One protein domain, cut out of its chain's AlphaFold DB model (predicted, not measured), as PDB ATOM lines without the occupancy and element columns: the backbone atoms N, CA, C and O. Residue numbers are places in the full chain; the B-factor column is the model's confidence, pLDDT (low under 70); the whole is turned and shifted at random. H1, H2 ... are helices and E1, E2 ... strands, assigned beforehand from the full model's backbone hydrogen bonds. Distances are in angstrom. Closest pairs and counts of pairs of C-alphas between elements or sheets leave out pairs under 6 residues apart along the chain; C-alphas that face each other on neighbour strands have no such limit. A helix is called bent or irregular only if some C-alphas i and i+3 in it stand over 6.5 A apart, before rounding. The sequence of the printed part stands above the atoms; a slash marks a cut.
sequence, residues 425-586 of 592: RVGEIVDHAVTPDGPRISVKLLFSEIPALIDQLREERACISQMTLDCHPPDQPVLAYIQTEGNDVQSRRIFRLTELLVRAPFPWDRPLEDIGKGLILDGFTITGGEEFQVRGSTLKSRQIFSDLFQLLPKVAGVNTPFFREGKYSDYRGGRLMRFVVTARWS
ATOM      1  N   ARG A 425     -12.758  32.090  22.075       58.59
ATOM      2  CA  ARG A 425     -11.972  31.874  23.304       58.59
ATOM      3  C   ARG A 425     -10.519  31.560  22.951       58.59
ATOM      4  O   ARG A 425     -10.264  30.642  22.172       58.59
ATOM      5  N   VAL A 426      -9.597  32.331  23.520       72.50
ATOM      6  CA  VAL A 426      -8.152  32.199  23.306       72.50
ATOM      7  C   VAL A 426      -7.531  31.336  24.410       72.50
ATOM      8  O   VAL A 426      -7.612  31.688  25.585       72.50
ATOM      9  N   GLY A 427      -6.886  30.228  24.031       73.94
ATOM     10  CA  GLY A 427      -6.197  29.323  24.958       73.94
ATOM     11  C   GLY A 427      -7.103  28.379  25.762       73.94
ATOM     12  O   GLY A 427      -8.325  28.352  25.617       73.94
ATOM     13  N   GLU A 428      -6.475  27.586  26.629       72.75
ATOM     14  CA  GLU A 428      -7.101  26.602  27.513       72.75
ATOM     15  C   GLU A 428      -6.989  27.037  28.983       72.75
ATOM     16  O   GLU A 428      -5.899  27.290  29.486       72.75
ATOM     17  N   ILE A 429      -8.104  27.088  29.718       71.25
ATOM     18  CA  ILE A 429      -8.079  27.394  31.157       71.25
ATOM     19  C   ILE A 429      -7.631  26.154  31.944       71.25
ATOM     20  O   ILE A 429      -8.391  25.186  32.100       71.25
ATOM     21  N   VAL A 430      -6.415  26.218  32.484       58.53
ATOM     22  CA  VAL A 430      -5.750  25.108  33.181       58.53
ATOM     23  C   VAL A 430      -5.910  25.154  34.697       58.53
ATOM     24  O   VAL A 430      -5.908  24.099  35.325       58.53
ATOM     25  N   ASP A 431      -6.116  26.334  35.291       61.75
ATOM     26  CA  ASP A 431      -6.288  26.472  36.744       61.75
ATOM     27  C   ASP A 431      -7.218  27.638  37.120       61.75
ATOM     28  O   ASP A 431      -7.275  28.657  36.428       61.75
ATOM     29  N   HIS A 432      -7.942  27.468  38.227       57.59
ATOM     30  CA  HIS A 432      -8.785  28.482  38.854       57.59
ATOM     31  C   HIS A 432      -8.606  28.407  40.382       57.59
ATOM     32  O   HIS A 432      -9.370  27.749  41.098       57.59
ATOM     33  N   ALA A 433      -7.582  29.083  40.895       51.84
ATOM     34  CA  ALA A 433      -7.244  29.115  42.314       51.84
ATOM     35  C   ALA A 433      -7.784  30.395  42.963       51.84
ATOM     36  O   ALA A 433      -7.620  31.475  42.420       51.84
ATOM     37  N   VAL A 434      -8.407  30.325  44.139       50.03
ATOM     38  CA  VAL A 434      -8.741  31.547  44.890       50.03
ATOM     39  C   VAL A 434      -7.516  31.934  45.708       50.03
ATOM     40  O   VAL A 434      -7.061  31.163  46.549       50.03
ATOM     41  N   THR A 435      -6.955  33.103  45.421       62.84
ATOM     42  CA  THR A 435      -5.838  33.691  46.168       62.84
ATOM     43  C   THR A 435      -6.371  34.749  47.139       62.84
ATOM     44  O   THR A 435      -7.505  35.200  46.962       62.84
ATOM     45  N   PRO A 436      -5.583  35.183  48.141       50.94
ATOM     46  CA  PRO A 436      -5.965  36.296  49.018       50.94
ATOM     47  C   PRO A 436      -6.368  37.568  48.252       50.94
ATOM     48  O   PRO A 436      -7.203  38.335  48.723       50.94
ATOM     49  N   ASP A 437      -5.816  37.755  47.049       60.03
ATOM     50  CA  ASP A 437      -6.039  38.923  46.194       60.03
ATOM     51  C   ASP A 437      -7.206  38.752  45.200       60.03
ATOM     52  O   ASP A 437      -7.499  39.675  44.439       60.03
ATOM     53  N   GLY A 438      -7.873  37.588  45.191       70.88
ATOM     54  CA  GLY A 438      -9.008  37.268  44.317       70.88
ATOM     55  C   GLY A 438      -8.881  35.932  43.566       70.88
ATOM     56  O   GLY A 438      -7.884  35.210  43.712       70.88
ATOM     57  N   PRO A 439      -9.890  35.551  42.762       68.00
ATOM     58  CA  PRO A 439      -9.814  34.387  41.883       68.00
ATOM     59  C   PRO A 439      -8.713  34.555  40.827       68.00
ATOM     60  O   PRO A 439      -8.785  35.407  39.945       68.00
ATOM     61  N   ARG A 440      -7.687  33.712  40.925       80.44
ATOM     62  CA  ARG A 440      -6.608  33.533  39.958       80.44
ATOM     63  C   ARG A 440      -7.034  32.537  38.888       80.44
ATOM     64  O   ARG A 440      -7.261  31.368  39.185       80.44
ATOM     65  N   ILE A 441      -7.062  32.988  37.645       81.50
ATOM     66  CA  ILE A 441      -7.331  32.174  36.462       81.50
ATOM     67  C   ILE A 441      -6.022  32.005  35.705       81.50
ATOM     68  O   ILE A 441      -5.363  32.998  35.407       81.50
ATOM     69  N   SER A 442      -5.652  30.769  35.383       83.75
ATOM     70  CA  SER A 442      -4.466  30.457  34.582       83.75
ATOM     71  C   SER A 442      -4.882  29.884  33.236       83.75
ATOM     72  O   SER A 442      -5.619  28.897  33.173       83.75
ATOM     73  N   VAL A 443      -4.398  30.496  32.161       85.62
ATOM     74  CA  VAL A 443      -4.685  30.114  30.779       85.62
ATOM     75  C   VAL A 443      -3.394  29.647  30.128       85.62
ATOM     76  O   VAL A 443      -2.402  30.368  30.138       85.62
ATOM     77  N   LYS A 444      -3.401  28.441  29.574       85.88
ATOM     78  CA  LYS A 444      -2.326  27.874  28.767       85.88
ATOM     79  C   LYS A 444      -2.596  28.192  27.299       85.88
ATOM     80  O   LYS A 444      -3.702  27.960  26.815       85.88
ATOM     81  N   LEU A 445      -1.628  28.781  26.609       90.00
ATOM     82  CA  LEU A 445      -1.800  29.281  25.243       90.00
ATOM     83  C   LEU A 445      -0.460  29.402  24.519       90.00
ATOM     84  O   LEU A 445       0.593  29.434  25.154       90.00
ATOM     85  N   LEU A 446      -0.483  29.502  23.188       89.00
ATOM     86  CA  LEU A 446       0.727  29.834  22.435       89.00
ATOM     87  C   LEU A 446       1.174  31.260  22.780       89.00
ATOM     88  O   LEU A 446       0.342  32.150  22.961       89.00
ATOM     89  N   PHE A 447       2.485  31.525  22.793       87.25
ATOM     90  CA  PHE A 447       2.993  32.871  23.088       87.25
ATOM     91  C   PHE A 447       2.388  33.938  22.152       87.25
ATOM     92  O   PHE A 447       2.033  35.036  22.579       87.25
ATOM     93  N   SER A 448       2.185  33.587  20.877       88.31
ATOM     94  CA  SER A 448       1.558  34.448  19.863       88.31
ATOM     95  C   SER A 448       0.086  34.780  20.130       88.31
ATOM     96  O   SER A 448      -0.441  35.716  19.536       88.31
ATOM     97  N   GLU A 449      -0.592  34.017  20.988       89.56
ATOM     98  CA  GLU A 449      -2.010  34.189  21.316       89.56
ATOM     99  C   GLU A 449      -2.231  35.112  22.524       89.56
ATOM    100  O   GLU A 449      -3.343  35.596  22.726       89.56
ATOM    101  N   ILE A 450      -1.184  35.418  23.298       91.94
ATOM    102  CA  ILE A 450      -1.276  36.276  24.492       91.94
ATOM    103  C   ILE A 450      -1.917  37.645  24.193       91.94
ATOM    104  O   ILE A 450      -2.811  38.037  24.945       91.94
ATOM    105  N   PRO A 451      -1.566  38.368  23.105       92.19
ATOM    106  CA  PRO A 451      -2.237  39.625  22.769       92.19
ATOM    107  C   PRO A 451      -3.746  39.469  22.545       92.19
ATOM    108  O   PRO A 451      -4.521  40.291  23.019       92.19
ATOM    109  N   ALA A 452      -4.174  38.383  21.894       88.56
ATOM    110  CA  ALA A 452      -5.589  38.138  21.627       88.56
ATOM    111  C   ALA A 452      -6.373  37.843  22.916       88.56
ATOM    112  O   ALA A 452      -7.507  38.294  23.060       88.56
ATOM    113  N   LEU A 453      -5.765  37.136  23.876       90.81
ATOM    114  CA  LEU A 453      -6.364  36.924  25.197       90.81
ATOM    115  C   LEU A 453      -6.500  38.245  25.971       90.81
ATOM    116  O   LEU A 453      -7.522  38.477  26.610       90.81
ATOM    117  N   ILE A 454      -5.498  39.127  25.899       92.38
ATOM    118  CA  ILE A 454      -5.565  40.459  26.521       92.38
ATOM    119  C   ILE A 454      -6.721  41.273  25.928       92.38
ATOM    120  O   ILE A 454      -7.478  41.886  26.681       92.38
ATOM    121  N   ASP A 455      -6.883  41.266  24.604       89.50
ATOM    122  CA  ASP A 455      -7.973  41.981  23.938       89.50
ATOM    123  C   ASP A 455      -9.346  41.402  24.311       89.50
ATOM    124  O   ASP A 455     -10.248  42.164  24.663       89.50
ATOM    125  N   GLN A 456      -9.477  40.072  24.374       87.69
ATOM    126  CA  GLN A 456     -10.695  39.414  24.857       87.69
ATOM    127  C   GLN A 456     -11.050  39.860  26.291       87.69
ATOM    128  O   GLN A 456     -12.189  40.232  26.565       87.69
ATOM    129  N   LEU A 457     -10.075  39.890  27.207       88.44
ATOM    130  CA  LEU A 457     -10.294  40.320  28.595       88.44
ATOM    131  C   LEU A 457     -10.701  41.801  28.699       88.44
ATOM    132  O   LEU A 457     -11.492  42.163  29.574       88.44
ATOM    133  N   ARG A 458     -10.198  42.662  27.803       86.56
ATOM    134  CA  ARG A 458     -10.614  44.073  27.715       86.56
ATOM    135  C   ARG A 458     -12.057  44.207  27.239       86.56
ATOM    136  O   ARG A 458     -12.809  44.990  27.818       86.56
ATOM    137  N   GLU A 459     -12.447  43.455  26.210       84.00
ATOM    138  CA  GLU A 459     -13.820  43.441  25.684       84.00
ATOM    139  C   GLU A 459     -14.821  42.961  26.741       84.00
ATOM    140  O   GLU A 459     -15.889  43.556  26.909       84.00
ATOM    141  N   GLU A 460     -14.433  41.955  27.525       80.75
ATOM    142  CA  GLU A 460     -15.202  41.427  28.658       80.75
ATOM    143  C   GLU A 460     -15.214  42.367  29.879       80.75
ATOM    144  O   GLU A 460     -15.903  42.092  30.863       80.75
ATOM    145  N   ARG A 461     -14.483  43.491  29.828       81.06
ATOM    146  CA  ARG A 461     -14.298  44.440  30.942       81.06
ATOM    147  C   ARG A 461     -13.802  43.756  32.221       81.06
ATOM    148  O   ARG A 461     -14.198  44.128  33.329       81.06
ATOM    149  N   ALA A 462     -12.929  42.759  32.073       80.19
ATOM    150  CA  ALA A 462     -12.350  42.049  33.201       80.19
ATOM    151  C   ALA A 462     -11.525  43.013  34.069       80.19
ATOM    152  O   ALA A 462     -10.598  43.671  33.593       80.19
ATOM    153  N   CYS A 463     -11.859  43.081  35.356       85.69
ATOM    154  CA  CYS A 463     -11.093  43.834  36.340       85.69
ATOM    155  C   CYS A 463     -10.026  42.915  36.948       85.69
ATOM    156  O   CYS A 463     -10.365  41.885  37.527       85.69
ATOM    157  N   ILE A 464      -8.748  43.265  36.800       88.06
ATOM    158  CA  ILE A 464      -7.594  42.431  37.152       88.06
ATOM    159  C   ILE A 464      -6.645  43.212  38.064       88.06
ATOM    160  O   ILE A 464      -6.309  44.360  37.777       88.06
ATOM    161  N   SER A 465      -6.167  42.573  39.135       88.31
ATOM    162  CA  SER A 465      -5.207  43.169  40.075       88.31
ATOM    163  C   SER A 465      -3.755  42.769  39.827       88.31
ATOM    164  O   SER A 465      -2.838  43.519  40.186       88.31
ATOM    165  N   GLN A 466      -3.544  41.616  39.190       92.38
ATOM    166  CA  GLN A 466      -2.232  41.055  38.888       92.38
ATOM    167  C   GLN A 466      -2.279  40.199  37.621       92.38
ATOM    168  O   GLN A 466      -3.249  39.481  37.387       92.38
ATOM    169  N   MET A 467      -1.192  40.219  36.848       95.38
ATOM    170  CA  MET A 467      -0.971  39.322  35.715       95.38
ATOM    171  C   MET A 467       0.442  38.741  35.763       95.38
ATOM    172  O   MET A 467       1.410  39.443  36.047       95.38
ATOM    173  N   THR A 468       0.563  37.441  35.531       95.88
ATOM    174  CA  THR A 468       1.813  36.683  35.587       95.88
ATOM    175  C   THR A 468       1.930  35.826  34.342       95.88
ATOM    176  O   THR A 468       0.993  35.117  33.997       95.88
ATOM    177  N   LEU A 469       3.080  35.890  33.681       96.06
ATOM    178  CA  LEU A 469       3.435  34.994  32.591       96.06
ATOM    179  C   LEU A 469       4.522  34.041  33.079       96.06
ATOM    180  O   LEU A 469       5.496  34.496  33.683       96.06
ATOM    181  N   ASP A 470       4.354  32.757  32.785       92.75
ATOM    182  CA  ASP A 470       5.339  31.701  33.001       92.75
ATOM    183  C   ASP A 470       5.602  30.974  31.668       92.75
ATOM    184  O   ASP A 470       4.693  30.392  31.076       92.75
ATOM    185  N   CYS A 471       6.848  30.996  31.200       89.56
ATOM    186  CA  CYS A 471       7.331  30.371  29.969       89.56
ATOM    187  C   CYS A 471       8.368  29.299  30.320       89.56
ATOM    188  O   CYS A 471       9.445  29.625  30.810       89.56
ATOM    189  N   HIS A 472       8.052  28.029  30.059       81.12
ATOM    190  CA  HIS A 472       8.948  26.906  30.352       81.12
ATOM    191  C   HIS A 472       8.908  25.862  29.220       81.12
ATOM    192  O   HIS A 472       8.324  24.795  29.400       81.12
ATOM    193  N   PRO A 473       9.505  26.131  28.044       75.44
ATOM    194  CA  PRO A 473       9.520  25.152  26.956       75.44
ATOM    195  C   PRO A 473      10.131  23.811  27.411       75.44
ATOM    196  O   PRO A 473      11.119  23.823  28.151       75.44
ATOM    197  N   PRO A 474       9.579  22.654  26.987       64.50
ATOM    198  CA  PRO A 474       8.641  22.463  25.873       64.50
ATOM    199  C   PRO A 474       7.160  22.722  26.200       64.50
ATOM    200  O   PRO A 474       6.316  22.562  25.315       64.50
ATOM    201  N   ASP A 475       6.824  23.097  27.434       76.19
ATOM    202  CA  ASP A 475       5.448  23.420  27.800       76.19
ATOM    203  C   ASP A 475       5.001  24.747  27.174       76.19
ATOM    204  O   ASP A 475       5.786  25.681  27.007       76.19
ATOM    205  N   GLN A 476       3.712  24.839  26.837       82.00
ATOM    206  CA  GLN A 476       3.130  26.099  26.377       82.00
ATOM    207  C   GLN A 476       3.136  27.140  27.508       82.00
ATOM    208  O   GLN A 476       2.885  26.773  28.662       82.00
ATOM    209  N   PRO A 477       3.344  28.429  27.185       88.12
ATOM    210  CA  PRO A 477       3.225  29.513  28.145       88.12
ATOM    211  C   PRO A 477       1.899  29.497  28.906       88.12
ATOM    212  O   PRO A 477       0.832  29.223  28.348       88.12
ATOM    213  N   VAL A 478       1.970  29.855  30.186       90.38
ATOM    214  CA  VAL A 478       0.801  30.020  31.048       90.38
ATOM    215  C   VAL A 478       0.692  31.483  31.454       90.38
ATOM    216  O   VAL A 478       1.574  32.022  32.122       90.38
ATOM    217  N   LEU A 479      -0.406  32.126  31.059       94.69
ATOM    218  CA  LEU A 479      -0.776  33.457  31.520       94.69
ATOM    219  C   LEU A 479      -1.796  33.326  32.652       94.69
ATOM    220  O   LEU A 479      -2.935  32.916  32.436       94.69
ATOM    221  N   ALA A 480      -1.388  33.691  33.861       91.69
ATOM    222  CA  ALA A 480      -2.251  33.740  35.028       91.69
ATOM    223  C   ALA A 480      -2.643  35.175  35.374       91.69
ATOM    224  O   ALA A 480      -1.807  36.075  35.345       91.69
ATOM    225  N   TYR A 481      -3.894  35.401  35.755       92.56
ATOM    226  CA  TYR A 481      -4.373  36.708  36.193       92.56
ATOM    227  C   TYR A 481      -5.341  36.588  37.364       92.56
ATOM    228  O   TYR A 481      -6.072  35.608  37.469       92.56
ATOM    229  N   ILE A 482      -5.334  37.579  38.252       86.81
ATOM    230  CA  ILE A 482      -6.203  37.630  39.433       86.81
ATOM    231  C   ILE A 482      -7.332  38.619  39.163       86.81
ATOM    232  O   ILE A 482      -7.068  39.806  38.978       86.81
ATOM    233  N   GLN A 483      -8.572  38.135  39.119       82.44
ATOM    234  CA  GLN A 483      -9.752  38.982  38.955       82.44
ATOM    235  C   GLN A 483     -10.144  39.644  40.281       82.44
ATOM    236  O   GLN A 483     -10.088  39.024  41.339       82.44
ATOM    237  N   THR A 484     -10.586  40.897  40.214       80.88
ATOM    238  CA  THR A 484     -11.021  41.697  41.370       80.88
ATOM    239  C   THR A 484     -12.265  42.506  41.051       80.88
ATOM    240  O   THR A 484     -12.506  42.840  39.897       80.88
ATOM    241  N   GLU A 485     -13.022  42.907  42.068       73.00
ATOM    242  CA  GLU A 485     -14.142  43.830  41.894       73.00
ATOM    243  C   GLU A 485     -13.646  45.290  41.928       73.00
ATOM    244  O   GLU A 485     -13.114  45.751  42.933       73.00
ATOM    245  N   GLY A 486     -13.834  46.039  40.833       61.41
ATOM    246  CA  GLY A 486     -13.930  47.504  40.911       61.41
ATOM    247  C   GLY A 486     -12.659  48.360  40.780       61.41
ATOM    248  O   GLY A 486     -12.632  49.445  41.354       61.41
ATOM    249  N   ASN A 487     -11.647  47.977  39.986       64.81
ATOM    250  CA  ASN A 487     -10.544  48.897  39.636       64.81
ATOM    251  C   ASN A 487     -10.161  48.865  38.140       64.81
ATOM    252  O   ASN A 487      -9.211  48.202  37.719       64.81
ATOM    253  N   ASP A 488     -10.905  49.620  37.328       72.56
ATOM    254  CA  ASP A 488     -10.707  49.719  35.872       72.56
ATOM    255  C   ASP A 488      -9.360  50.382  35.505       72.56
ATOM    256  O   ASP A 488      -8.664  49.931  34.598       72.56
ATOM    257  N   VAL A 489      -8.913  51.396  36.259       80.44
ATOM    258  CA  VAL A 489      -7.649  52.112  35.981       80.44
ATOM    259  C   VAL A 489      -6.439  51.186  36.135       80.44
ATOM    260  O   VAL A 489      -5.585  51.117  35.248       80.44
ATOM    261  N   GLN A 490      -6.390  50.425  37.229       84.19
ATOM    262  CA  GLN A 490      -5.342  49.433  37.472       84.19
ATOM    263  C   GLN A 490      -5.339  48.337  36.402       84.19
ATOM    264  O   GLN A 490      -4.286  47.985  35.872       84.19
ATOM    265  N   SER A 491      -6.521  47.839  36.045       87.12
ATOM    266  CA  SER A 491      -6.674  46.786  35.037       87.12
ATOM    267  C   SER A 491      -6.142  47.244  33.678       87.12
ATOM    268  O   SER A 491      -5.349  46.543  33.051       87.12
ATOM    269  N   ARG A 492      -6.485  48.470  33.253       87.50
ATOM    270  CA  ARG A 492      -5.971  49.084  32.015       87.50
ATOM    271  C   ARG A 492      -4.451  49.201  32.010       87.50
ATOM    272  O   ARG A 492      -3.826  48.874  31.000       87.50
ATOM    273  N   ARG A 493      -3.857  49.620  33.132       87.69
ATOM    274  CA  ARG A 493      -2.397  49.686  33.303       87.69
ATOM    275  C   ARG A 493      -1.753  48.317  33.115       87.69
ATOM    276  O   ARG A 493      -0.819  48.193  32.326       87.69
ATOM    277  N   ILE A 494      -2.279  47.297  33.793       92.75
ATOM    278  CA  ILE A 494      -1.778  45.922  33.694       92.75
ATOM    279  C   ILE A 494      -1.878  45.436  32.250       92.75
ATOM    280  O   ILE A 494      -0.871  45.028  31.682       92.75
ATOM    281  N   PHE A 495      -3.045  45.563  31.611       92.62
ATOM    282  CA  PHE A 495      -3.220  45.148  30.220       92.62
ATOM    283  C   PHE A 495      -2.248  45.842  29.263       92.62
ATOM    284  O   PHE A 495      -1.735  45.204  28.346       92.62
ATOM    285  N   ARG A 496      -2.017  47.147  29.439       91.06
ATOM    286  CA  ARG A 496      -1.118  47.926  28.580       91.06
ATOM    287  C   ARG A 496       0.337  47.498  28.762       91.06
ATOM    288  O   ARG A 496       1.036  47.299  27.774       91.06
ATOM    289  N   LEU A 497       0.787  47.325  30.004       92.25
ATOM    290  CA  LEU A 497       2.156  46.901  30.287       92.25
ATOM    291  C   LEU A 497       2.420  45.466  29.813       92.25
ATOM    292  O   LEU A 497       3.443  45.221  29.178       92.25
ATOM    293  N   THR A 498       1.487  44.536  30.041       93.81
ATOM    294  CA  THR A 498       1.585  43.160  29.529       93.81
ATOM    295  C   THR A 498       1.760  43.157  28.010       93.81
ATOM    296  O   THR A 498       2.665  42.508  27.491       93.81
ATOM    297  N   GLU A 499       0.942  43.925  27.289       92.19
ATOM    298  CA  GLU A 499       1.022  44.018  25.830       92.19
ATOM    299  C   GLU A 499       2.375  44.573  25.355       92.19
ATOM    300  O   GLU A 499       2.973  44.039  24.419       92.19
ATOM    301  N   LEU A 500       2.888  45.607  26.025       91.88
ATOM    302  CA  LEU A 500       4.193  46.190  25.720       91.88
ATOM    303  C   LEU A 500       5.343  45.191  25.940       91.88
ATOM    304  O   LEU A 500       6.241  45.106  25.103       91.88
ATOM    305  N   LEU A 501       5.313  44.415  27.029       92.81
ATOM    306  CA  LEU A 501       6.348  43.419  27.335       92.81
ATOM    307  C   LEU A 501       6.324  42.220  26.379       92.81
ATOM    308  O   LEU A 501       7.384  41.733  25.984       92.81
ATOM    309  N   VAL A 502       5.136  41.752  25.995       92.25
ATOM    310  CA  VAL A 502       4.968  40.598  25.093       92.25
ATOM    311  C   VAL A 502       5.338  40.955  23.651       92.25
ATOM    312  O   VAL A 502       5.884  40.121  22.934       92.25
ATOM    313  N   ARG A 503       5.081  42.198  23.217       89.31
ATOM    314  CA  ARG A 503       5.449  42.677  21.871       89.31
ATOM    315  C   ARG A 503       6.921  43.067  21.743       89.31
ATOM    316  O   ARG A 503       7.438  43.132  20.627       89.31
ATOM    317  N   ALA A 504       7.589  43.374  22.850       87.69
ATOM    318  CA  ALA A 504       9.006  43.705  22.835       87.69
ATOM    319  C   ALA A 504       9.853  42.474  22.446       87.69
ATOM    320  O   ALA A 504       9.518  41.352  22.824       87.69
ATOM    321  N   PRO A 505      10.971  42.657  21.713       87.31
ATOM    322  CA  PRO A 505      11.788  41.568  21.171       87.31
ATOM    323  C   PRO A 505      12.696  40.934  22.238       87.31
ATOM    324  O   PRO A 505      13.910  40.816  22.065       87.31
ATOM    325  N   PHE A 506      12.121  40.564  23.376       90.75
ATOM    326  CA  PHE A 506      12.815  39.841  24.428       90.75
ATOM    327  C   PHE A 506      12.943  38.350  24.079       90.75
ATOM    328  O   PHE A 506      12.143  37.818  23.305       90.75
ATOM    329  N   PRO A 507      13.934  37.640  24.648       89.62
ATOM    330  CA  PRO A 507      14.131  36.210  24.427       89.62
ATOM    331  C   PRO A 507      13.154  35.367  25.270       89.62
ATOM    332  O   PRO A 507      13.580  34.529  26.065       89.62
ATOM    333  N   TRP A 508      11.853  35.623  25.112       90.31
ATOM    334  CA  TRP A 508      10.776  34.819  25.688       90.31
ATOM    335  C   TRP A 508      10.693  33.445  25.022       90.31
ATOM    336  O   TRP A 508      11.110  33.292  23.873       90.31
ATOM    337  N   ASP A 509      10.101  32.481  25.733       82.56
ATOM    338  CA  ASP A 509       9.677  31.187  25.176       82.56
ATOM    339  C   ASP A 509      10.810  30.412  24.474       82.56
ATOM    340  O   ASP A 509      10.614  29.729  23.470       82.56
ATOM    341  N   ARG A 510      12.042  30.547  24.986       86.12
ATOM    342  CA  ARG A 510      13.206  29.810  24.480       86.12
ATOM    343  C   ARG A 510      13.499  28.593  25.355       86.12
ATOM    344  O   ARG A 510      13.470  28.717  26.579       86.12
ATOM    345  N   PRO A 511      13.820  27.437  24.755       84.50
ATOM    346  CA  PRO A 511      14.181  26.241  25.503       84.50
ATOM    347  C   PRO A 511      15.507  26.446  26.251       84.50
ATOM    348  O   PRO A 511      16.400  27.144  25.766       84.50
ATOM    349  N   LEU A 512      15.656  25.846  27.436       82.69
ATOM    350  CA  LEU A 512      16.839  26.045  28.288       82.69
ATOM    351  C   LEU A 512      18.132  25.531  27.628       82.69
ATOM    352  O   LEU A 512      19.232  25.979  27.950       82.69
ATOM    353  N   GLU A 513      18.028  24.630  26.656       84.06
ATOM    354  CA  GLU A 513      19.127  24.178  25.802       84.06
ATOM    355  C   GLU A 513      19.785  25.341  25.036       84.06
ATOM    356  O   GLU A 513      20.990  25.312  24.778       84.06
ATOM    357  N   ASP A 514      19.030  26.404  24.745       85.69
ATOM    358  CA  ASP A 514      19.502  27.594  24.034       85.69
ATOM    359  C   ASP A 514      20.184  28.631  24.941       85.69
ATOM    360  O   ASP A 514      20.647  29.663  24.451       85.69
ATOM    361  N   ILE A 515      20.338  28.357  26.242       85.94
ATOM    362  CA  ILE A 515      20.968  29.271  27.213       85.94
ATOM    363  C   ILE A 515      22.424  29.634  26.859       85.94
ATOM    364  O   ILE A 515      22.955  30.658  27.282       85.94
ATOM    365  N   GLY A 516      23.093  28.819  26.034       81.44
ATOM    366  CA  GLY A 516      24.418  29.134  25.493       81.44
ATOM    367  C   GLY A 516      24.427  30.335  24.534       81.44
ATOM    368  O   GLY A 516      25.478  30.945  24.330       81.44
ATOM    369  N   LYS A 517      23.268  30.698  23.966       83.38
ATOM    370  CA  LYS A 517      23.098  31.805  23.012       83.38
ATOM    371  C   LYS A 517      22.862  33.160  23.696       83.38
ATOM    372  O   LYS A 517      22.928  34.182  23.019       83.38
ATOM    373  N   GLY A 518      22.603  33.193  25.005       86.25
ATOM    374  CA  GLY A 518      22.332  34.422  25.757       86.25
ATOM    375  C   GLY A 518      21.460  34.187  26.987       86.25
ATOM    376  O   GLY A 518      21.273  33.053  27.418       86.25
ATOM    377  N   LEU A 519      20.905  35.264  27.546       91.69
ATOM    378  CA  LEU A 519      19.871  35.144  28.575       91.69
ATOM    379  C   LEU A 519      18.541  34.676  27.967       91.69
ATOM    380  O   LEU A 519      18.224  34.996  26.819       91.69
ATOM    381  N   ILE A 520      17.759  33.956  28.762       92.56
ATOM    382  CA  ILE A 520      16.380  33.551  28.468       92.56
ATOM    383  C   ILE A 520      15.480  34.215  29.505       92.56
ATOM    384  O   ILE A 520      15.867  34.320  30.671       92.56
ATOM    385  N   LEU A 521      14.314  34.705  29.086       93.88
ATOM    386  CA  LEU A 521      13.313  35.206  30.022       93.88
ATOM    387  C   LEU A 521      12.230  34.151  30.246       93.88
ATOM    388  O   LEU A 521      11.571  33.713  29.303       93.88
ATOM    389  N   ASP A 522      12.050  33.794  31.515       90.31
ATOM    390  CA  ASP A 522      11.174  32.713  31.974       90.31
ATOM    391  C   ASP A 522       9.772  33.240  32.312       90.31
ATOM    392  O   ASP A 522       8.820  32.478  32.429       90.31
ATOM    393  N   GLY A 523       9.612  34.552  32.495       94.69
ATOM    394  CA  GLY A 523       8.304  35.137  32.758       94.69
ATOM    395  C   GLY A 523       8.340  36.545  33.334       94.69
ATOM    396  O   GLY A 523       9.401  37.124  33.572       94.69
ATOM    397  N   PHE A 524       7.162  37.088  33.623       96.19
ATOM    398  CA  PHE A 524       7.017  38.351  34.349       96.19
ATOM    399  C   PHE A 524       5.859  38.295  35.340       96.19
ATOM    400  O   PHE A 524       4.975  37.448  35.234       96.19
ATOM    401  N   THR A 525       5.855  39.233  36.279       95.38
ATOM    402  CA  THR A 525       4.746  39.486  37.198       95.38
ATOM    403  C   THR A 525       4.490  40.984  37.250       95.38
ATOM    404  O   THR A 525       5.386  41.762  37.579       95.38
ATOM    405  N   ILE A 526       3.265  41.383  36.932       93.81
ATOM    406  CA  ILE A 526       2.793  42.764  36.994       93.81
ATOM    407  C   ILE A 526       1.701  42.828  38.053       93.81
ATOM    408  O   ILE A 526       0.747  42.054  38.006       93.81
ATOM    409  N   THR A 527       1.836  43.763  38.983       87.56
ATOM    410  CA  THR A 527       0.804  44.090  39.975       87.56
ATOM    411  C   THR A 527       0.228  45.468  39.664       87.56
ATOM    412  O   THR A 527       0.724  46.164  38.780       87.56
ATOM    413  N   GLY A 528      -0.806  45.898  40.385       72.44
ATOM    414  CA  GLY A 528      -1.360  47.244  40.198       72.44
ATOM    415  C   GLY A 528      -0.452  48.414  40.544       72.44
ATOM    416  O   GLY A 528      -0.786  49.556  40.220       72.44
ATOM    417  N   GLY A 529       0.661  48.144  41.226       78.44
ATOM    418  CA  GLY A 529       1.650  49.151  41.570       78.44
ATOM    419  C   GLY A 529       2.415  49.675  40.355       78.44
ATOM    420  O   GLY A 529       2.167  49.316  39.205       78.44
ATOM    421  N   GLU A 530       3.383  50.547  40.623       81.88
ATOM    422  CA  GLU A 530       4.272  51.061  39.578       81.88
ATOM    423  C   GLU A 530       5.414  50.117  39.239       81.88
ATOM    424  O   GLU A 530       6.109  50.339  38.257       81.88
ATOM    425  N   GLU A 531       5.621  49.081  40.045       87.56
ATOM    426  CA  GLU A 531       6.723  48.143  39.906       87.56
ATOM    427  C   GLU A 531       6.242  46.811  39.320       87.56
ATOM    428  O   GLU A 531       5.215  46.257  39.724       87.56
ATOM    429  N   PHE A 532       7.020  46.274  38.384       92.88
ATOM    430  CA  PHE A 532       6.841  44.934  37.835       92.88
ATOM    431  C   PHE A 532       8.149  44.150  37.902       92.88
ATOM    432  O   PHE A 532       9.230  44.715  38.081       92.88
ATOM    433  N   GLN A 533       8.044  42.830  37.772       95.25
ATOM    434  CA  GLN A 533       9.169  41.908  37.894       95.25
ATOM    435  C   GLN A 533       9.323  41.091  36.620       95.25
ATOM    436  O   GLN A 533       8.337  40.617  36.060       95.25
ATOM    437  N   VAL A 534      10.563  40.886  36.196       95.50
ATOM    438  CA  VAL A 534      10.953  40.031  35.075       95.50
ATOM    439  C   VAL A 534      11.894  38.962  35.606       95.50
ATOM    440  O   VAL A 534      12.864  39.264  36.303       95.50
ATOM    441  N   ARG A 535      11.593  37.708  35.282       95.69
ATOM    442  CA  ARG A 535      12.337  36.526  35.713       95.69
ATOM    443  C   ARG A 535      13.032  35.903  34.513       95.69
ATOM    444  O   ARG A 535      12.500  35.926  33.402       95.69
ATOM    445  N   GLY A 536      14.216  35.351  34.730       93.56
ATOM    446  CA  GLY A 536      14.969  34.717  33.660       93.56
ATOM    447  C   GLY A 536      16.163  33.916  34.139       93.56
ATOM    448  O   GLY A 536      16.456  33.823  35.333       93.56
ATOM    449  N   SER A 537      16.882  33.380  33.163       92.00
ATOM    450  CA  SER A 537      18.019  32.493  33.349       92.00
ATOM    451  C   SER A 537      19.192  32.923  32.456       92.00
ATOM    452  O   SER A 537      18.998  33.396  31.336       92.00
ATOM    453  N   THR A 538      20.437  32.776  32.924       92.81
ATOM    454  CA  THR A 538      21.656  33.003  32.120       92.81
ATOM    455  C   THR A 538      22.853  32.193  32.634       92.81
ATOM    456  O   THR A 538      22.956  31.912  33.825       92.81
ATOM    457  N   LEU A 539      23.801  31.857  31.751       88.19
ATOM    458  CA  LEU A 539      25.127  31.341  32.137       88.19
ATOM    459  C   LEU A 539      26.142  32.458  32.450       88.19
ATOM    460  O   LEU A 539      27.218  32.192  32.983       88.19
ATOM    461  N   LYS A 540      25.843  33.713  32.086       89.44
ATOM    462  CA  LYS A 540      26.753  34.860  32.222       89.44
ATOM    463  C   LYS A 540      26.008  36.045  32.826       89.44
ATOM    464  O   LYS A 540      25.387  36.818  32.107       89.44
ATOM    465  N   SER A 541      26.146  36.253  34.134       86.56
ATOM    466  CA  SER A 541      25.460  37.326  34.879       86.56
ATOM    467  C   SER A 541      25.604  38.726  34.259       86.56
ATOM    468  O   SER A 541      24.660  39.511  34.279       86.56
ATOM    469  N   ARG A 542      26.750  39.033  33.626       86.69
ATOM    470  CA  ARG A 542      26.982  40.309  32.922       86.69
ATOM    471  C   ARG A 542      25.971  40.579  31.793       86.69
ATOM    472  O   ARG A 542      25.703  41.745  31.520       86.69
ATOM    473  N   GLN A 543      25.384  39.538  31.193       86.19
ATOM    474  CA  GLN A 543      24.370  39.661  30.134       86.19
ATOM    475  C   GLN A 543      23.073  40.307  30.624       86.19
ATOM    476  O   GLN A 543      22.387  40.968  29.852       86.19
ATOM    477  N   ILE A 544      22.763  40.202  31.918       88.31
ATOM    478  CA  ILE A 544      21.608  40.893  32.502       88.31
ATOM    479  C   ILE A 544      21.762  42.409  32.300       88.31
ATOM    480  O   ILE A 544      20.836  43.083  31.857       88.31
ATOM    481  N   PHE A 545      22.963  42.939  32.542       88.69
ATOM    482  CA  PHE A 545      23.245  44.371  32.429       88.69
ATOM    483  C   PHE A 545      23.521  44.829  30.990       88.69
ATOM    484  O   PHE A 545      23.177  45.954  30.632       88.69
ATOM    485  N   SER A 546      24.152  43.992  30.159       85.56
ATOM    486  CA  SER A 546      24.445  44.362  28.767       85.56
ATOM    487  C   SER A 546      23.254  44.198  27.831       85.56
ATOM    488  O   SER A 546      23.167  44.935  26.853       85.56
ATOM    489  N   ASP A 547      22.339  43.273  28.129       87.31
ATOM    490  CA  ASP A 547      21.269  42.905  27.206       87.31
ATOM    491  C   ASP A 547      19.918  43.334  27.793       87.31
ATOM    492  O   ASP A 547      19.265  44.230  27.259       87.31
ATOM    493  N   LEU A 548      19.510  42.775  28.941       89.94
ATOM    494  CA  LEU A 548      18.183  43.046  29.510       89.94
ATOM    495  C   LEU A 548      18.021  44.507  29.961       89.94
ATOM    496  O   LEU A 548      17.016  45.135  29.632       89.94
ATOM    497  N   PHE A 549      19.015  45.085  30.641       90.81
ATOM    498  CA  PHE A 549      18.974  46.490  31.084       90.81
ATOM    499  C   PHE A 549      19.042  47.492  29.924       90.81
ATOM    500  O   PHE A 549      18.646  48.639  30.096       90.81
ATOM    501  N   GLN A 550      19.506  47.073  28.743       87.62
ATOM    502  CA  GLN A 550      19.473  47.891  27.526       87.62
ATOM    503  C   GLN A 550      18.143  47.758  26.773       87.62
ATOM    504  O   GLN A 550      17.762  48.655  26.021       87.62
ATOM    505  N   LEU A 551      17.443  46.632  26.940       88.62
ATOM    506  CA  LEU A 551      16.163  46.365  26.287       88.62
ATOM    507  C   LEU A 551      14.970  46.902  27.084       88.62
ATOM    508  O   LEU A 551      14.055  47.447  26.475       88.62
ATOM    509  N   LEU A 552      14.980  46.801  28.418       88.62
ATOM    510  CA  LEU A 552      13.870  47.259  29.265       88.62
ATOM    511  C   LEU A 552      13.513  48.742  29.050       88.62
ATOM    512  O   LEU A 552      12.339  49.008  28.814       88.62
ATOM    513  N   PRO A 553      14.468  49.695  29.003       87.62
ATOM    514  CA  PRO A 553      14.151  51.106  28.753       87.62
ATOM    515  C   PRO A 553      13.606  51.401  27.348       87.62
ATOM    516  O   PRO A 553      13.115  52.498  27.098       87.62
ATOM    517  N   LYS A 554      13.692  50.452  26.402       87.50
ATOM    518  CA  LYS A 554      13.073  50.597  25.069       87.50
ATOM    519  C   LYS A 554      11.567  50.344  25.106       87.50
ATOM    520  O   LYS A 554      10.873  50.658  24.141       87.50
ATOM    521  N   VAL A 555      11.060  49.767  26.193       88.88
ATOM    522  CA  VAL A 555       9.630  49.605  26.431       88.88
ATOM    523  C   VAL A 555       9.086  50.933  26.955       88.88
ATOM    524  O   VAL A 555       9.518  51.423  27.995       88.88
ATOM    525  N   ALA A 556       8.144  51.537  26.228       85.88
ATOM    526  CA  ALA A 556       7.631  52.867  26.549       85.88
ATOM    527  C   ALA A 556       7.114  52.954  27.997       85.88
ATOM    528  O   ALA A 556       6.255  52.167  28.399       85.88
ATOM    529  N   GLY A 557       7.625  53.927  28.756       83.62
ATOM    530  CA  GLY A 557       7.259  54.164  30.154       83.62
ATOM    531  C   GLY A 557       8.026  53.323  31.180       83.62
ATOM    532  O   GLY A 557       7.903  53.593  32.370       83.62
ATOM    533  N   VAL A 558       8.821  52.329  30.757       87.25
ATOM    534  CA  VAL A 558       9.663  51.536  31.665       87.25
ATOM    535  C   VAL A 558      10.932  52.307  32.001       87.25
ATOM    536  O   VAL A 558      11.762  52.565  31.133       87.25
ATOM    537  N   ASN A 559      11.115  52.601  33.283       80.81
ATOM    538  CA  ASN A 559      12.270  53.308  33.808       80.81
ATOM    539  C   ASN A 559      12.924  52.510  34.943       80.81
ATOM    540  O   ASN A 559      12.289  51.712  35.636       80.81
ATOM    541  N   THR A 560      14.213  52.775  35.154       82.81
ATOM    542  CA  THR A 560      14.922  52.390  36.385       82.81
ATOM    543  C   THR A 560      14.938  50.871  36.662       82.81
ATOM    544  O   THR A 560      14.485  50.441  37.725       82.81
ATOM    545  N   PRO A 561      15.441  50.025  35.736       88.56
ATOM    546  CA  PRO A 561      15.600  48.601  36.018       88.56
ATOM    547  C   PRO A 561      16.592  48.380  37.170       88.56
ATOM    548  O   PRO A 561      17.658  48.996  37.224       88.56
ATOM    549  N   PHE A 562      16.245  47.478  38.080       89.50
ATOM    550  CA  PHE A 562      16.997  47.136  39.277       89.50
ATOM    551  C   PHE A 562      17.139  45.618  39.400       89.50
ATOM    552  O   PHE A 562      16.185  44.858  39.240       89.50
ATOM    553  N   PHE A 563      18.352  45.154  39.685       91.81
ATOM    554  CA  PHE A 563      18.618  43.735  39.883       91.81
ATOM    555  C   PHE A 563      18.238  43.346  41.316       91.81
ATOM    556  O   PHE A 563      18.861  43.826  42.261       91.81
ATOM    557  N   ARG A 564      17.228  42.484  41.481       84.06
ATOM    558  CA  ARG A 564      16.665  42.139  42.795       84.06
ATOM    559  C   ARG A 564      17.302  40.902  43.408       84.06
ATOM    560  O   ARG A 564      17.702  40.934  44.565       84.06
ATOM    561  N   GLU A 565      17.365  39.805  42.659       87.12
ATOM    562  CA  GLU A 565      17.924  38.548  43.162       87.12
ATOM    563  C   GLU A 565      18.583  37.710  42.066       87.12
ATOM    564  O   GLU A 565      18.247  37.804  40.885       87.12
ATOM    565  N   GLY A 566      19.521  36.860  42.492       84.31
ATOM    566  CA  GLY A 566      20.197  35.878  41.656       84.31
ATOM    567  C   GLY A 566      20.519  34.613  42.440       84.31
ATOM    568  O   GLY A 566      21.129  34.688  43.504       84.31
ATOM    569  N   LYS A 567      20.133  33.454  41.909       81.25
ATOM    570  CA  LYS A 567      20.394  32.133  42.492       81.25
ATOM    571  C   LYS A 567      21.196  31.294  41.510       81.25
ATOM    572  O   LYS A 567      20.831  31.196  40.341       81.25
ATOM    573  N   TYR A 568      22.276  30.689  41.991       83.19
ATOM    574  CA  TYR A 568      23.164  29.863  41.178       83.19
ATOM    575  C   TYR A 568      22.879  28.379  41.390       83.19
ATOM    576  O   TYR A 568      22.600  27.945  42.505       83.19
ATOM    577  N   SER A 569      22.980  27.609  40.313       76.44
ATOM    578  CA  SER A 569      22.870  26.150  40.311       76.44
ATOM    579  C   SER A 569      23.812  25.556  39.270       76.44
ATOM    580  O   SER A 569      24.174  26.229  38.300       76.44
ATOM    581  N   ASP A 570      24.221  24.307  39.467       82.06
ATOM    582  CA  ASP A 570      25.051  23.602  38.495       82.06
ATOM    583  C   ASP A 570      24.197  23.109  37.317       82.06
ATOM    584  O   ASP A 570      23.126  22.529  37.499       82.06
ATOM    585  N   TYR A 571      24.668  23.350  36.091       81.06
ATOM    586  CA  TYR A 571      24.026  22.947  34.840       81.06
ATOM    587  C   TYR A 571      25.068  22.382  33.864       81.06
ATOM    588  O   TYR A 571      26.258  22.686  33.960       81.06
ATOM    589  N   ARG A 572      24.640  21.575  32.880       76.56
ATOM    590  CA  ARG A 572      25.548  20.915  31.914       76.56
ATOM    591  C   ARG A 572      26.472  21.896  31.171       76.56
ATOM    592  O   ARG A 572      27.572  21.519  30.789       76.56
ATOM    593  N   GLY A 573      26.035  23.144  30.983       73.75
ATOM    594  CA  GLY A 573      26.796  24.219  30.329       73.75
ATOM    595  C   GLY A 573      27.608  25.131  31.261       73.75
ATOM    596  O   GLY A 573      28.164  26.120  30.785       73.75
ATOM    597  N   GLY A 574      27.662  24.850  32.567       84.19
ATOM    598  CA  GLY A 574      28.321  25.682  33.579       84.19
ATOM    599  C   GLY A 574      27.375  26.101  34.706       84.19
ATOM    600  O   GLY A 574      26.336  25.482  34.923       84.19
ATOM    601  N   ARG A 575      27.720  27.165  35.438       78.56
ATOM    602  CA  ARG A 575      26.846  27.696  36.496       78.56
ATOM    603  C   ARG A 575      25.687  28.475  35.884       78.56
ATOM    604  O   ARG A 575      25.894  29.537  35.299       78.56
ATOM    605  N   LEU A 576      24.476  27.956  36.048       82.62
ATOM    606  CA  LEU A 576      23.242  28.622  35.659       82.62
ATOM    607  C   LEU A 576      22.810  29.579  36.765       82.62
ATOM    608  O   LEU A 576      22.644  29.179  37.917       82.62
ATOM    609  N   MET A 577      22.602  30.836  36.399       86.62
ATOM    610  CA  MET A 577      22.034  31.859  37.259       86.62
ATOM    611  C   MET A 577      20.574  32.087  36.878       86.62
ATOM    612  O   MET A 577      20.296  32.554  35.775       86.62
ATOM    613  N   ARG A 578      19.656  31.817  37.805       90.00
ATOM    614  CA  ARG A 578      18.276  32.311  37.738       90.00
ATOM    615  C   ARG A 578      18.218  33.677  38.396       90.00
ATOM    616  O   ARG A 578      18.789  33.846  39.473       90.00
ATOM    617  N   PHE A 579      17.565  34.644  37.773       88.50
ATOM    618  CA  PHE A 579      17.547  36.024  38.237       88.50
ATOM    619  C   PHE A 579      16.148  36.630  38.229       88.50
ATOM    620  O   PHE A 579      15.266  36.204  37.479       88.50
ATOM    621  N   VAL A 580      15.990  37.684  39.028       92.62
ATOM    622  CA  VAL A 580      14.824  38.567  39.001       92.62
ATOM    623  C   VAL A 580      15.285  40.013  38.913       92.62
ATOM    624  O   VAL A 580      16.104  40.475  39.712       92.62
ATOM    625  N   VAL A 581      14.742  40.727  37.935       90.19
ATOM    626  CA  VAL A 581      14.910  42.170  37.745       90.19
ATOM    627  C   VAL A 581      13.569  42.830  38.002       90.19
ATOM    628  O   VAL A 581      12.548  42.355  37.510       90.19
ATOM    629  N   THR A 582      13.559  43.919  38.760       92.81
ATOM    630  CA  THR A 582      12.376  44.764  38.904       92.81
ATOM    631  C   THR A 582      12.555  46.063  38.145       92.81
ATOM    632  O   THR A 582      13.676  46.508  37.911       92.81
ATOM    633  N   ALA A 583      11.464  46.654  37.683       90.06
ATOM    634  CA  ALA A 583      11.495  47.945  37.012       90.06
ATOM    635  C   ALA A 583      10.208  48.705  37.305       90.06
ATOM    636  O   ALA A 583       9.179  48.102  37.624       90.06
ATOM    637  N   ARG A 584      10.269  50.033  37.189       89.44
ATOM    638  CA  ARG A 584       9.088  50.881  37.318       89.44
ATOM    639  C   ARG A 584       8.500  51.174  35.949       89.44
ATOM    640  O   ARG A 584       9.239  51.342  34.984       89.44
ATOM    641  N   TRP A 585       7.182  51.262  35.863       89.50
ATOM    642  CA  TRP A 585       6.482  51.701  34.666       89.50
ATOM    643  C   TRP A 585       5.586  52.883  34.994       89.50
ATOM    644  O   TRP A 585       4.677  52.747  35.805       89.50
ATOM    645  N   SER A 586       5.799  54.019  34.345       83.62
ATOM    646  CA  SER A 586       4.904  55.177  34.389       83.62
ATOM    647  C   SER A 586       4.208  55.314  33.042       83.62
ATOM    648  O   SER A 586       4.861  55.199  32.001       83.62
TER     649      SER A 586
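Overview. This is residues 425 to 586 of the 592 residues of an uncharacterized protein of bacterium CG2_30_54_10 (UniProt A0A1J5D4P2). A twisted sheet of eight strands curls like part of a barrel, and H1, H2 and H4 cover one face of it, making two layers, a sheet and helices on one face. The short helix H3 packs on E6. The 162 printed residues hold four named helices and eight named strands, in the order E1 E2 H1 E3 E4 H2 H3 E5 E6 H4 E7 E8; the class is mixed, and the sheet, E1 E2 E4 E3 E5 E6 E8 E7, is all antiparallel. The whole is compact, with a radius of gyration of the C-alphas of 15.7 A and spans of 46 by 32 by 28 A.

Arrangement. The sheet runs E1, residues 428 to 435, E2, 438 to 444, E4, 478 to 483, E3, 464 to 470, E5, 520 to 527, E6, 531 to 538, E8, 574 to 585, and E7, 558 to 571. Pairs within hydrogen-bond range are N 430 and O 442 at 2.9 A for E1 and E2, N 441 and O 481 at 2.8 A for E2 and E4, N 468 and O 480 at 2.7 A for E4 and E3, N 467 and O 526 at 2.9 A for E3 and E5, N 525 and O 533 at 2.9 A for E5 and E6, N 534 and O 581 at 2.8 A for E6 and E8, and N 567 and O 578 at 2.8 A for E8 and E7. E1 and E2, E3 and E4, E5 and E6, and E7 and E8 are hairpins. H2, residues 488 to 503, is on the sheet at a height of 7.0 A, over E5 and E6, and runs along the strands, at 8 degrees to E5 on the local plane. H1, residues 447 to 459, touches residues 495 to 502 of H2 alone, opposite ways at a shallow tilt of 20 degrees; their closest C-alphas, of Pro 451 and Glu 499, are 6.3 A apart. H4, residues 542 to 554, is on the same face as H1 and H2; its closest C-alpha pair with E7 is Pro 553 and Asn 559, 5.8 A. H3, residues 512 to 517, is on the sheet over E6; their closest C-alphas, of Ile 515 and Thr 538, are 6.2 A apart. Split strand-helix-strand units, two strands running the same way with another between them, are E2, H1, E3 and E6, H4, E7, right-handed crossovers, and E4, H2 H3, E5, a left-handed one. Every O i to N i+4 pair is within hydrogen-bond range in H2, against 7 of 9 in H1, 5 of 9 in H4 and 0 of 2 in H3, where 2 of 3 O i to N i+3 pairs are.

Along the chain. E1 begins at C-alpha 428, (-7.101, 26.602, 27.513), and E8 ends at C-alpha 585, (6.482, 51.701, 34.666). E8 measures 34.0 A, E7 32.2 A with a bend of 62 degrees at residue 568, and H2 22.5 A. H1 and H3 are irregular: C-alphas 448 and 451 are 7.0 A apart, 513 and 516 7.3 A.

Size, cuts and confidence. The C-alphas of Gly 486 and Arg 572, the two farthest apart, are 48.4 A apart. The printed part has no cut and no long link. Mean pLDDT of the printed part is 84.6; residue 425, residues 430 to 437, residue 439, residue 474 and residues 486 to 487 are under 70.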